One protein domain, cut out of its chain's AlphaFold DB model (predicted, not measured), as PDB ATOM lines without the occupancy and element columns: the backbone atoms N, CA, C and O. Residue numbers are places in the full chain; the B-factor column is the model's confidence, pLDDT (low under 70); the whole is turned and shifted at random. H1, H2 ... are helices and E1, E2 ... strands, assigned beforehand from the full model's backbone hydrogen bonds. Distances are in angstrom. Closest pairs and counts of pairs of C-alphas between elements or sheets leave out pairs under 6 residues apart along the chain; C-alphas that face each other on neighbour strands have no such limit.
ATOM      1  N   TYR A 391     180.157 141.988 126.826       92.94
ATOM      2  CA  TYR A 391     180.307 142.988 125.784       92.94
ATOM      3  C   TYR A 391     179.355 142.668 124.631       92.94
ATOM      4  O   TYR A 391     179.382 141.572 124.084       92.94
ATOM      5  N   LEU A 392     178.543 143.628 124.217       94.19
ATOM      6  CA  LEU A 392     177.568 143.524 123.143       94.19
ATOM      7  C   LEU A 392     177.849 144.571 122.076       94.19
ATOM      8  O   LEU A 392     178.315 145.677 122.359       94.19
ATOM      9  N   LYS A 393     177.504 144.224 120.842       91.12
ATOM     10  CA  LYS A 393     177.643 145.086 119.673       91.12
ATOM     11  C   LYS A 393     176.292 145.665 119.285       91.12
ATOM     12  O   LYS A 393     175.320 144.931 119.130       91.12
ATOM     13  N   LEU A 394     176.260 146.976 119.080       88.19
ATOM     14  CA  LEU A 394     175.151 147.675 118.450       88.19
ATOM     15  C   LEU A 394     175.473 147.825 116.969       88.19
ATOM     16  O   LEU A 394     176.413 148.528 116.598       88.19
ATOM     17  N   TYR A 395     174.708 147.139 116.129       84.56
ATOM     18  CA  TYR A 395     174.802 147.289 114.683       84.56
ATOM     19  C   TYR A 395     173.859 148.377 114.188       84.56
ATOM     20  O   TYR A 395     172.849 148.695 114.822       84.56
ATOM     21  N   ALA A 396     174.228 148.960 113.054       80.50
ATOM     22  CA  ALA A 396     173.419 149.962 112.403       80.50
ATOM     23  C   ALA A 396     172.077 149.382 111.945       80.50
ATOM     24  O   ALA A 396     172.009 148.214 111.547       80.50
ATOM     25  N   PRO A 397     171.002 150.182 111.974       80.44
ATOM     26  CA  PRO A 397     169.737 149.779 111.391       80.44
ATOM     27  C   PRO A 397     169.866 149.598 109.872       80.44
ATOM     28  O   PRO A 397     170.714 150.208 109.218       80.44
ATOM     29  N   ARG A 398     168.980 148.767 109.304       77.81
ATOM     30  CA  ARG A 398     168.894 148.540 107.850       77.81
ATOM     31  C   ARG A 398     168.434 149.764 107.069       77.81
ATOM     32  O   ARG A 398     168.683 149.804 105.877       77.81
ATOM     33  N   GLU A 399     167.784 150.710 107.738       84.25
ATOM     34  CA  GLU A 399     167.321 151.984 107.187       84.25
ATOM     35  C   GLU A 399     167.962 153.135 107.962       84.25
ATOM     36  O   GLU A 399     168.178 152.975 109.169       84.25
ATOM     37  N   PRO A 400     168.251 154.286 107.328       88.12
ATOM     38  CA  PRO A 400     168.881 155.406 108.013       88.12
ATOM     39  C   PRO A 400     168.070 155.867 109.227       88.12
ATOM     40  O   PRO A 400     166.885 156.183 109.108       88.12
ATOM     41  N   LYS A 401     168.708 155.939 110.403       89.75
ATOM     42  CA  LYS A 401     168.081 156.484 111.619       89.75
ATOM     43  C   LYS A 401     168.926 157.575 112.255       89.75
ATOM     44  O   LYS A 401     170.135 157.427 112.420       89.75
ATOM     45  N   LEU A 402     168.248 158.645 112.662       91.25
ATOM     46  CA  LEU A 402     168.825 159.730 113.448       91.25
ATOM     47  C   LEU A 402     169.012 159.290 114.905       91.25
ATOM     48  O   LEU A 402     168.093 158.744 115.520       91.25
ATOM     49  N   ILE A 403     170.180 159.580 115.469       90.88
ATOM     50  CA  ILE A 403     170.460 159.419 116.895       90.88
ATOM     51  C   ILE A 403     169.777 160.555 117.654       90.88
ATOM     52  O   ILE A 403     170.138 161.722 117.495       90.88
ATOM     53  N   LYS A 404     168.785 160.215 118.483       92.19
ATOM     54  CA  LYS A 404     167.930 161.172 119.208       92.19
ATOM     55  C   LYS A 404     168.335 161.386 120.664       92.19
ATOM     56  O   LYS A 404     167.759 162.236 121.338       92.19
ATOM     57  N   SER A 405     169.275 160.610 121.194       89.44
ATOM     58  CA  SER A 405     169.723 160.747 122.584       89.44
ATOM     59  C   SER A 405     171.189 160.373 122.742       89.44
ATOM     60  O   SER A 405     171.659 159.417 122.129       89.44
ATOM     61  N   ASP A 406     171.900 161.106 123.600       87.44
ATOM     62  CA  ASP A 406     173.249 160.737 124.030       87.44
ATOM     63  C   ASP A 406     173.175 159.665 125.123       87.44
ATOM     64  O   ASP A 406     172.765 159.931 126.256       87.44
ATOM     65  N   MET A 407     173.577 158.445 124.766       88.00
ATOM     66  CA  MET A 407     173.599 157.298 125.670       88.00
ATOM     67  C   MET A 407     174.993 157.017 126.246       88.00
ATOM     68  O   MET A 407     175.132 156.076 127.025       88.00
ATOM     69  N   ASN A 408     176.020 157.807 125.910       85.88
ATOM     70  CA  ASN A 408     177.397 157.511 126.307       85.88
ATOM     71  C   ASN A 408     177.595 157.567 127.833       85.88
ATOM     72  O   ASN A 408     177.227 158.541 128.490       85.88
ATOM     73  N   GLY A 409     178.232 156.551 128.410       83.00
ATOM     74  CA  GLY A 409     178.634 156.527 129.821       83.00
ATOM     75  C   GLY A 409     177.996 155.409 130.643       83.00
ATOM     76  O   GLY A 409     177.545 154.398 130.101       83.00
ATOM     77  N   ARG A 410     178.010 155.588 131.970       86.06
ATOM     78  CA  ARG A 410     177.575 154.598 132.965       86.06
ATOM     79  C   ARG A 410     176.095 154.749 133.302       86.06
ATOM     80  O   ARG A 410     175.614 155.847 133.593       86.06
ATOM     81  N   TRP A 411     175.418 153.613 133.382       87.94
ATOM     82  CA  TRP A 411     174.015 153.485 133.739       87.94
ATOM     83  C   TRP A 411     173.792 152.309 134.688       87.94
ATOM     84  O   TRP A 411     174.546 151.337 134.686       87.94
ATOM     85  N   ASN A 412     172.714 152.365 135.465       86.88
ATOM     86  CA  ASN A 412     172.242 151.203 136.213       86.88
ATOM     87  C   ASN A 412     171.209 150.447 135.375       86.88
ATOM     88  O   ASN A 412     170.367 151.068 134.724       86.88
ATOM     89  N   PHE A 413     171.236 149.118 135.421       86.44
ATOM     90  CA  PHE A 413     170.227 148.281 134.782       86.44
ATOM     91  C   PHE A 413     169.430 147.517 135.829       86.44
ATOM     92  O   PHE A 413     169.985 146.809 136.667       86.44
ATOM     93  N   LYS A 414     168.110 147.689 135.796       85.62
ATOM     94  CA  LYS A 414     167.192 147.041 136.730       85.62
ATOM     95  C   LYS A 414     165.864 146.779 136.034       85.62
ATOM     96  O   LYS A 414     165.348 147.657 135.346       85.62
ATOM     97  N   ASP A 415     165.333 145.568 136.188       82.94
ATOM     98  CA  ASP A 415     164.017 145.171 135.671       82.94
ATOM     99  C   ASP A 415     163.825 145.478 134.170       82.94
ATOM    100  O   ASP A 415     162.772 145.934 133.731       82.94
ATOM    101  N   GLY A 416     164.872 145.272 133.358       79.81
ATOM    102  CA  GLY A 416     164.842 145.536 131.912       79.81
ATOM    103  C   GLY A 416     164.999 147.008 131.507       79.81
ATOM    104  O   GLY A 416     164.960 147.322 130.313       79.81
ATOM    105  N   ASN A 417     165.196 147.905 132.472       82.69
ATOM    106  CA  ASN A 417     165.289 149.343 132.263       82.69
ATOM    107  C   ASN A 417     166.685 149.877 132.578       82.69
ATOM    108  O   ASN A 417     167.371 149.398 133.477       82.69
ATOM    109  N   ILE A 418     167.073 150.915 131.838       85.31
ATOM    110  CA  ILE A 418     168.295 151.685 132.065       85.31
ATOM    111  C   ILE A 418     167.919 152.934 132.861       85.31
ATOM    112  O   ILE A 418     167.122 153.752 132.392       85.31
ATOM    113  N   LEU A 419     168.490 153.053 134.058       82.25
ATOM    114  CA  LEU A 419     168.184 154.056 135.074       82.25
ATOM    115  C   LEU A 419     169.418 154.918 135.371       82.25
ATOM    116  O   LEU A 419     170.530 154.393 135.377       82.25
ATOM    117  N   ASN A 420     169.193 156.202 135.681       71.56
ATOM    118  CA  ASN A 420     170.157 157.183 136.210       71.56
ATOM    119  C   ASN A 420     171.559 157.146 135.566       71.56
ATOM    120  O   ASN A 420     172.406 156.335 135.947       71.56
ATOM    121  N   ARG A 421     171.839 158.078 134.646       72.00
ATOM    122  CA  ARG A 421     173.198 158.292 134.122       72.00
ATOM    123  C   ARG A 421     174.089 158.825 135.242       72.00
ATOM    124  O   ARG A 421     173.731 159.804 135.893       72.00
ATOM    125  N   GLN A 422     175.247 158.208 135.446       66.81
ATOM    126  CA  GLN A 422     176.274 158.717 136.355       66.81
ATOM    127  C   GLN A 422     177.548 159.017 135.567       66.81
ATOM    128  O   GLN A 422     177.930 158.256 134.680       66.81
ATOM    129  N   GLN A 423     178.215 160.120 135.901       61.66
ATOM    130  CA  GLN A 423     179.591 160.361 135.481       61.66
ATOM    131  C   GLN A 423     180.506 159.768 136.551       61.66
ATOM    132  O   GLN A 423     180.766 160.391 137.572       61.66
ATOM    133  N   LEU A 424     180.926 158.526 136.343       61.75
ATOM    134  CA  LEU A 424     181.970 157.885 137.135       61.75
ATOM    135  C   LEU A 424     183.041 157.388 136.172       61.75
ATOM    136  O   LEU A 424     182.709 156.875 135.099       61.75
ATOM    137  N   ASN A 425     184.310 157.530 136.559       65.56
ATOM    138  CA  ASN A 425     185.394 156.859 135.855       65.56
ATOM    139  C   ASN A 425     185.201 155.343 136.033       65.56
ATOM    140  O   ASN A 425     184.961 154.864 137.145       65.56
ATOM    141  N   ILE A 426     185.303 154.590 134.936       68.69
ATOM    142  CA  ILE A 426     185.203 153.129 134.930       68.69
ATOM    143  C   ILE A 426     186.113 152.480 135.985       68.69
ATOM    144  O   ILE A 426     185.704 151.520 136.626       68.69
ATOM    145  N   LEU A 427     187.299 153.033 136.251       65.56
ATOM    146  CA  LEU A 427     188.209 152.552 137.290       65.56
ATOM    147  C   LEU A 427     187.679 152.733 138.712       65.56
ATOM    148  O   LEU A 427     187.873 151.856 139.555       65.56
ATOM    149  N   GLU A 428     187.037 153.864 138.997       68.06
ATOM    150  CA  GLU A 428     186.447 154.114 140.313       68.06
ATOM    151  C   GLU A 428     185.278 153.169 140.574       68.06
ATOM    152  O   GLU A 428     185.096 152.706 141.698       68.06
ATOM    153  N   ASP A 429     184.507 152.855 139.535       64.12
ATOM    154  CA  ASP A 429     183.395 151.914 139.619       64.12
ATOM    155  C   ASP A 429     183.866 150.453 139.653       64.12
ATOM    156  O   ASP A 429     183.307 149.653 140.394       64.12
ATOM    157  N   ILE A 430     184.940 150.105 138.934       61.56
ATOM    158  CA  ILE A 430     185.584 148.785 139.019       61.56
ATOM    159  C   ILE A 430     186.064 148.512 140.453       61.56
ATOM    160  O   ILE A 430     185.913 147.393 140.942       61.56
ATOM    161  N   LYS A 431     186.606 149.526 141.144       62.75
ATOM    162  CA  LYS A 431     187.057 149.419 142.545       62.75
ATOM    163  C   LYS A 431     185.909 149.410 143.560       62.75
ATOM    164  O   LYS A 431     186.101 148.942 144.680       62.75
ATOM    165  N   LYS A 432     184.732 149.931 143.201       64.06
ATOM    166  CA  LYS A 432     183.547 149.954 144.064       64.06
ATOM    167  C   LYS A 432     182.728 148.688 143.847       64.06
ATOM    168  O   LYS A 432     182.066 148.507 142.825       64.06
ATOM    169  N   ASP A 433     182.715 147.813 144.844       53.56
ATOM    170  CA  ASP A 433     181.850 146.640 144.812       53.56
ATOM    171  C   ASP A 433     180.422 147.015 145.233       53.56
ATOM    172  O   ASP A 433     180.014 146.892 146.383       53.56
ATOM    173  N   GLY A 434     179.665 147.587 144.296       55.81
ATOM    174  CA  GLY A 434     178.229 147.793 144.446       55.81
ATOM    175  C   GLY A 434     177.497 146.677 143.718       55.81
ATOM    176  O   GLY A 434     177.500 146.669 142.490       55.81
ATOM    177  N   GLY A 435     176.867 145.748 144.441       59.59
ATOM    178  CA  GLY A 435     176.203 144.540 143.913       59.59
ATOM    179  C   GLY A 435     175.039 144.736 142.920       59.59
ATOM    180  O   GLY A 435     174.257 143.815 142.712       59.59
ATOM    181  N   GLY A 436     174.884 145.914 142.305       70.50
ATOM    182  CA  GLY A 436     173.937 146.169 141.219       70.50
ATOM    183  C   GLY A 436     174.472 145.770 139.837       70.50
ATOM    184  O   GLY A 436     175.674 145.579 139.637       70.50
ATOM    185  N   CYS A 437     173.569 145.666 138.856       80.19
ATOM    186  CA  CYS A 437     173.946 145.516 137.452       80.19
ATOM    187  C   CYS A 437     174.287 146.892 136.869       80.19
ATOM    188  O   CYS A 437     173.425 147.769 136.744       80.19
ATOM    189  N   VAL A 438     175.562 147.080 136.536       81.94
ATOM    190  CA  VAL A 438     176.076 148.308 135.925       81.94
ATOM    191  C   VAL A 438     176.315 148.064 134.445       81.94
ATOM    192  O   VAL A 438     176.863 147.030 134.055       81.94
ATOM    193  N   VAL A 439     175.908 149.038 133.635       88.38
ATOM    194  CA  VAL A 439     176.009 149.009 132.181       88.38
ATOM    195  C   VAL A 439     176.714 150.258 131.693       88.38
ATOM    196  O   VAL A 439     176.328 151.381 132.009       88.38
ATOM    197  N   TYR A 440     177.714 150.055 130.859       88.50
ATOM    198  CA  TYR A 440     178.423 151.085 130.134       88.50
ATOM    199  C   TYR A 440     178.004 151.044 128.679       88.50
ATOM    200  O   TYR A 440     177.966 149.979 128.060       88.50
ATOM    201  N   ILE A 441     177.690 152.210 128.132       88.88
ATOM    202  CA  ILE A 441     177.253 152.345 126.749       88.88
ATOM    203  C   ILE A 441     178.196 153.304 126.041       88.88
ATOM    204  O   ILE A 441     178.485 154.390 126.540       88.88
ATOM    205  N   LYS A 442     178.657 152.886 124.865       87.38
ATOM    206  CA  LYS A 442     179.341 153.722 123.880       87.38
ATOM    207  C   LYS A 442     178.448 153.782 122.650       87.38
ATOM    208  O   LYS A 442     178.097 152.740 122.095       87.38
ATOM    209  N   SER A 443     178.041 154.975 122.247       86.12
ATOM    210  CA  SER A 443     177.097 155.189 121.150       86.12
ATOM    211  C   SER A 443     177.527 156.361 120.269       86.12
ATOM    212  O   SER A 443     178.290 157.216 120.729       86.12
ATOM    213  N   PRO A 444     177.020 156.457 119.028       83.50
ATOM    214  CA  PRO A 444     177.308 157.601 118.177       83.50
ATOM    215  C   PRO A 444     176.810 158.911 118.802       83.50
ATOM    216  O   PRO A 444     175.974 158.916 119.711       83.50
ATOM    217  N   SER A 445     177.335 160.028 118.302       83.06
ATOM    218  CA  SER A 445     176.965 161.364 118.778       83.06
ATOM    219  C   SER A 445     175.494 161.694 118.499       83.06
ATOM    220  O   SER A 445     174.950 161.329 117.459       83.06
ATOM    221  N   LEU A 446     174.870 162.451 119.405       87.81
ATOM    222  CA  LEU A 446     173.539 163.026 119.194       87.81
ATOM    223  C   LEU A 446     173.478 163.784 117.857       87.81
ATOM    224  O   LEU A 446     174.365 164.581 117.557       87.81
ATOM    225  N   GLY A 447     172.424 163.542 117.075       86.81
ATOM    226  CA  GLY A 447     172.203 164.189 115.780       86.81
ATOM    227  C   GLY A 447     172.919 163.535 114.595       86.81
ATOM    228  O   GLY A 447     172.684 163.947 113.461       86.81
ATOM    229  N   SER A 448     173.753 162.510 114.806       86.19
ATOM    230  CA  SER A 448     174.317 161.743 113.691       86.19
ATOM    231  C   SER A 448     173.294 160.766 113.099       86.19
ATOM    232  O   SER A 448     172.295 160.415 113.734       86.19
ATOM    233  N   VAL A 449     173.535 160.326 111.862       86.00
ATOM    234  CA  VAL A 449     172.734 159.296 111.185       86.00
ATOM    235  C   VAL A 449     173.535 158.002 111.151       86.00
ATOM    236  O   VAL A 449     174.646 157.993 110.625       86.00
ATOM    237  N   ALA A 450     172.961 156.924 111.687       83.06
ATOM    238  CA  ALA A 450     173.544 155.586 111.642       83.06
ATOM    239  C   ALA A 450     172.937 154.777 110.491       83.06
ATOM    240  O   ALA A 450     171.707 154.651 110.418       83.06
ATOM    241  N   TYR A 451     173.781 154.252 109.595       82.38
ATOM    242  CA  TYR A 451     173.347 153.462 108.441       82.38
ATOM    243  C   TYR A 451     174.483 152.715 107.720       82.38
ATOM    244  O   TYR A 451     175.427 153.326 107.207       82.38
ATOM    245  N   GLY A 452     174.290 151.407 107.514       71.62
ATOM    246  CA  GLY A 452     175.065 150.625 106.544       71.62
ATOM    247  C   GLY A 452     176.559 150.480 106.860       71.62
ATOM    248  O   GLY A 452     177.350 150.216 105.952       71.62
ATOM    249  N   GLU A 453     176.967 150.678 108.115       71.69
ATOM    250  CA  GLU A 453     178.350 150.511 108.551       71.69
ATOM    251  C   GLU A 453     178.743 149.026 108.636       71.69
ATOM    252  O   GLU A 453     178.005 148.185 109.153       71.69
ATOM    253  N   PHE A 454     179.952 148.698 108.161       71.88
ATOM    254  CA  PHE A 454     180.510 147.349 108.303       71.88
ATOM    255  C   PHE A 454     180.789 147.014 109.773       71.88
ATOM    256  O   PHE A 454     180.480 145.920 110.255       71.88
ATOM    257  N   SER A 455     181.380 147.965 110.494       74.75
ATOM    258  CA  SER A 455     181.688 147.837 111.916       74.75
ATOM    259  C   SER A 455     180.478 148.200 112.781       74.75
ATOM    260  O   SER A 455     179.669 149.033 112.373       74.75
ATOM    261  N   PRO A 456     180.357 147.632 113.996       83.31
ATOM    262  CA  PRO A 456     179.344 148.073 114.948       83.31
ATOM    263  C   PRO A 456     179.450 149.580 115.214       83.31
ATOM    264  O   PRO A 456     180.552 150.123 115.330       83.31
ATOM    265  N   ILE A 457     178.297 150.228 115.347       82.50
ATOM    266  CA  ILE A 457     178.145 151.669 115.602       82.50
ATOM    267  C   ILE A 457     178.147 152.004 117.095       82.50
ATOM    268  O   ILE A 457     178.013 153.157 117.482       82.50
ATOM    269  N   GLY A 458     178.219 151.003 117.960       87.62
ATOM    270  CA  GLY A 458     178.210 151.209 119.393       87.62
ATOM    271  C   GLY A 458     178.410 149.908 120.139       87.62
ATOM    272  O   GLY A 458     178.356 148.817 119.563       87.62
ATOM    273  N   TYR A 459     178.630 150.037 121.438       90.31
ATOM    274  CA  TYR A 459     178.961 148.929 122.311       90.31
ATOM    275  C   TYR A 459     178.272 149.078 123.655       90.31
ATOM    276  O   TYR A 459     178.141 150.181 124.182       90.31
ATOM    277  N   ILE A 460     177.859 147.949 124.217       92.31
ATOM    278  CA  ILE A 460     177.315 147.870 125.569       92.31
ATOM    279  C   ILE A 460     178.155 146.865 126.333       92.31
ATOM    280  O   ILE A 460     178.376 145.770 125.835       92.31
ATOM    281  N   PHE A 461     178.616 147.192 127.525       91.31
ATOM    282  CA  PHE A 461     179.362 146.244 128.343       91.31
ATOM    283  C   PHE A 461     179.056 146.452 129.819       91.31
ATOM    284  O   PHE A 461     178.604 147.521 130.222       91.31
ATOM    285  N   GLY A 462     179.261 145.430 130.635       89.06
ATOM    286  CA  GLY A 462     178.903 145.506 132.046       89.06
ATOM    287  C   GLY A 462     179.204 144.229 132.806       89.06
ATOM    288  O   GLY A 462     179.691 143.254 132.239       89.06
ATOM    289  N   LYS A 463     178.893 144.230 134.100       84.31
ATOM    290  CA  LYS A 463     179.041 143.063 134.982       84.31
ATOM    291  C   LYS A 463     177.696 142.657 135.581       84.31
ATOM    292  O   LYS A 463     176.715 143.397 135.483       84.31
ATOM    293  N   ASN A 464     177.672 141.495 136.232       83.19
ATOM    294  CA  ASN A 464     176.517 140.989 136.983       83.19
ATOM    295  C   ASN A 464     175.250 140.793 136.125       83.19
ATOM    296  O   ASN A 464     174.133 140.931 136.619       83.19
ATOM    297  N   LEU A 465     175.425 140.489 134.837       87.38
ATOM    298  CA  LEU A 465     174.357 140.087 133.924       87.38
ATOM    299  C   LEU A 465     174.869 138.948 133.050       87.38
ATOM    300  O   LEU A 465     176.019 138.973 132.617       87.38
ATOM    301  N   HIS A 466     174.000 137.990 132.760       88.44
ATOM    302  CA  HIS A 466     174.291 136.900 131.840       88.44
ATOM    303  C   HIS A 466     173.546 137.157 130.543       88.44
ATOM    304  O   HIS A 466     172.323 137.017 130.469       88.44
ATOM    305  N   VAL A 467     174.274 137.573 129.514       93.69
ATOM    306  CA  VAL A 467     173.676 137.963 128.233       93.69
ATOM    307  C   VAL A 467     173.642 136.794 127.256       93.69
ATOM    308  O   VAL A 467     172.775 136.753 126.381       93.69
ATOM    309  N   PHE A 468     174.502 135.792 127.448       95.25
ATOM    310  CA  PHE A 468     174.489 134.562 126.661       95.25
ATOM    311  C   PHE A 468     174.265 133.318 127.520       95.25
ATOM    312  O   PHE A 468     174.561 133.272 128.712       95.25
ATOM    313  N   LYS A 469     173.671 132.296 126.904       92.56
ATOM    314  CA  LYS A 469     173.417 131.003 127.547       92.56
ATOM    315  C   LYS A 469     174.741 130.275 127.767       92.56
ATOM    316  O   LYS A 469     175.610 130.324 126.904       92.56
ATOM    317  N   ARG A 470     174.854 129.546 128.879       89.38
ATOM    318  CA  ARG A 470     176.046 128.758 129.235       89.38
ATOM    319  C   ARG A 470     176.241 127.537 128.336       89.38
ATOM    320  O   ARG A 470     177.294 127.348 127.750       89.38
ATOM    321  N   ASP A 471     175.206 126.711 128.214       85.75
ATOM    322  CA  ASP A 471     175.379 125.340 127.704       85.75
ATOM    323  C   ASP A 471     175.072 125.183 126.210       85.75
ATOM    324  O   ASP A 471     175.291 124.120 125.633       85.75
ATOM    325  N   LYS A 472     174.528 126.224 125.571       88.69
ATOM    326  CA  LYS A 472     174.195 126.208 124.144       88.69
ATOM    327  C   LYS A 472     174.299 127.596 123.523       88.69
ATOM    328  O   LYS A 472     173.988 128.566 124.218       88.69
ATOM    329  N   PRO A 473     174.635 127.703 122.226       88.94
ATOM    330  CA  PRO A 473     174.664 128.985 121.534       88.94
ATOM    331  C   PRO A 473     173.318 129.703 121.640       88.94
ATOM    332  O   PRO A 473     172.267 129.137 121.327       88.94
ATOM    333  N   GLY A 474     173.338 130.953 122.094       90.81
ATOM    334  CA  GLY A 474     172.170 131.823 122.041       90.81
ATOM    335  C   GLY A 474     172.124 132.871 123.142       90.81
ATOM    336  O   GLY A 474     172.702 132.715 124.217       90.81
ATOM    337  N   ALA A 475     171.377 133.933 122.865       92.50
ATOM    338  CA  ALA A 475     171.137 135.019 123.799       92.50
ATOM    339  C   ALA A 475     170.125 134.661 124.899       92.50
ATOM    340  O   ALA A 475     169.258 133.795 124.722       92.50
ATOM    341  N   THR A 476     170.240 135.337 126.043       93.56
ATOM    342  CA  THR A 476     169.263 135.295 127.139       93.56
ATOM    343  C   THR A 476     168.158 136.344 126.949       93.56
ATOM    344  O   THR A 476     168.189 137.186 126.042       93.56
ATOM    345  N   SER A 477     167.154 136.319 127.828       92.00
ATOM    346  CA  SER A 477     166.157 137.391 127.921       92.00
ATOM    347  C   SER A 477     166.783 138.739 128.275       92.00
ATOM    348  O   SER A 477     166.295 139.773 127.822       92.00
ATOM    349  N   ASP A 478     167.863 138.734 129.055       91.44
ATOM    350  CA  ASP A 478     168.522 139.951 129.522       91.44
ATOM    351  C   ASP A 478     169.241 140.671 128.390       91.44
ATOM    352  O   ASP A 478     169.086 141.883 128.252       91.44
ATOM    353  N   TYR A 479     169.911 139.924 127.506       93.31
ATOM    354  CA  TYR A 479     170.421 140.462 126.243       93.31
ATOM    355  C   TYR A 479     169.320 141.177 125.456       93.31
ATOM    356  O   TYR A 479     169.472 142.336 125.072       93.31
ATOM    357  N   SER A 480     168.187 140.497 125.258       91.81
ATOM    358  CA  SER A 480     167.091 141.012 124.433       91.81
ATOM    359  C   SER A 480     166.502 142.289 125.036       91.81
ATOM    360  O   SER A 480     166.297 143.280 124.337       91.81
ATOM    361  N   ARG A 481     166.275 142.304 126.356       92.12
ATOM    362  CA  ARG A 481     165.799 143.488 127.085       92.12
ATOM    363  C   ARG A 481     166.793 144.641 126.993       92.12
ATOM    364  O   ARG A 481     166.379 145.768 126.727       92.12
ATOM    365  N   LEU A 482     168.083 144.367 127.173       92.38
ATOM    366  CA  LEU A 482     169.127 145.383 127.153       92.38
ATOM    367  C   LEU A 482     169.254 146.033 125.771       92.38
ATOM    368  O   LEU A 482     169.142 147.254 125.663       92.38
ATOM    369  N   ILE A 483     169.392 145.233 124.708       91.44
ATOM    370  CA  ILE A 483     169.487 145.725 123.325       91.44
ATOM    371  C   ILE A 483     168.247 146.536 122.938       91.44
ATOM    372  O   ILE A 483     168.378 147.635 122.392       91.44
ATOM    373  N   ASN A 484     167.047 146.050 123.270       90.38
ATOM    374  CA  ASN A 484     165.799 146.746 122.958       90.38
ATOM    375  C   ASN A 484     165.657 148.063 123.728       90.38
ATOM    376  O   ASN A 484     165.211 149.067 123.171       90.38
ATOM    377  N   THR A 485     166.024 148.095 125.009       92.12
ATOM    378  CA  THR A 485     165.953 149.318 125.817       92.12
ATOM    379  C   THR A 485     166.982 150.354 125.372       92.12
ATOM    380  O   THR A 485     166.623 151.526 125.248       92.12
ATOM    381  N   VAL A 486     168.219 149.949 125.059       91.88
ATOM    382  CA  VAL A 486     169.228 150.869 124.505       91.88
ATOM    383  C   VAL A 486     168.785 151.404 123.151       91.88
ATOM    384  O   VAL A 486     168.783 152.616 122.958       91.88
ATOM    385  N   SER A 487     168.342 150.534 122.242       89.88
ATOM    386  CA  SER A 487     167.927 150.941 120.894       89.88
ATOM    387  C   SER A 487     166.749 151.918 120.927       89.88
ATOM    388  O   SER A 487     166.795 152.950 120.260       89.88
ATOM    389  N   ARG A 488     165.723 151.658 121.752       90.06
ATOM    390  CA  ARG A 488     164.586 152.582 121.934       90.06
ATOM    391  C   ARG A 488     165.012 153.933 122.501       90.06
ATOM    392  O   ARG A 488     164.486 154.959 122.095       90.06
ATOM    393  N   LYS A 489     165.957 153.972 123.443       90.81
ATOM    394  CA  LYS A 489     166.454 155.256 123.958       90.81
ATOM    395  C   LYS A 489     167.290 155.993 122.912       90.81
ATOM    396  O   LYS A 489     167.122 157.193 122.752       90.81
ATOM    397  N   LEU A 490     168.132 155.281 122.165       90.12
ATOM    398  CA  LEU A 490     169.035 155.871 121.176       90.12
ATOM    399  C   LEU A 490     168.288 156.499 119.985       90.12
ATOM    400  O   LEU A 490     168.639 157.596 119.554       90.12
ATOM    401  N   TYR A 491     167.248 155.831 119.473       89.50
ATOM    402  CA  TYR A 491     166.493 156.265 118.284       89.50
ATOM    403  C   TYR A 491     165.137 156.931 118.598       89.50
ATOM    404  O   TYR A 491     164.454 157.407 117.686       89.50
ATOM    405  N   GLY A 492     164.738 156.984 119.873       80.00
ATOM    406  CA  GLY A 492     163.380 157.328 120.309       80.00
ATOM    407  C   GLY A 492     162.415 156.136 120.254       80.00
ATOM    408  O   GLY A 492     162.780 155.042 119.816       80.00
TER     409      GLY A 492
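What this domain is: This is residues 391 to 492 of the 494 residues of the protein "ATP-grasp domain-containing protein" of Candidatus Saccharibacteria bacterium (UniProt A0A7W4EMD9). A strongly twisted sheet of five strands has the long helix H2 over one face, while the short helix H1 only grazes the sheet and three long loops link the parts. The 102 printed residues hold two named helices and five named strands in the order E1 E2 E3 H1 E4 E5 H2. The sheet's order is E1 E5 E4 E2 E3, all antiparallel; the class is mixed, with 48 residues, under half, in named elements. The whole is compact, with a radius of gyration of the C-alphas of 14.0 A and spans of 39 by 36 by 23 A.

How they stand to each other: E5, residues 458 to 462, is antiparallel to edge strand E1, residues 391 to 394, with N 392 and O 460 2.7 A apart. E5 and E4, residues 437 to 442, form a hairpin, with N 440 and O 461 at 2.8 A. E4 and E2, residues 409 to 414, are antiparallel, with N 411 and O 439 at 2.8 A. E2 and edge strand E3, residues 417 to 422, form a hairpin, with N 419 and O 412 at 2.8 A. H2, residues 477 to 491, is on one face, giving two layers, helix and sheet; its closest C-alphas to E3 are Thr 485 and Asn 417, 6.5 A. H1, residues 426 to 431, only grazes the sheet with residues 426 to 429, and is apart from H2. E3, H1 and E4 form a split strand-helix-strand unit, two strands of one sheet with a helix between them along the chain and E2 between them in the sheet; its crossover is right-handed. In H1 and H2 every O i to N i+4 pair is within hydrogen-bond range.

Where its parts are: E1 begins at C-alpha 391 (180.307, 142.988, 125.784) and is 10.1 A long. E2 is 16.4 A, E3 15.0 A, H1 8.7 A, E4 16.8 A and E5 13.9 A. H2, 21.2 A, ends at C-alpha 491 (166.493, 156.265, 118.284).

The domain as a whole: The C-alphas farthest apart, of Gly 447 and Asp 471, are 40.8 A apart. The printed part has no cut. The links E1 to E2, E4 to E5 and E5 to H2 are long. Residues 422 to 435 have pLDDT under 70.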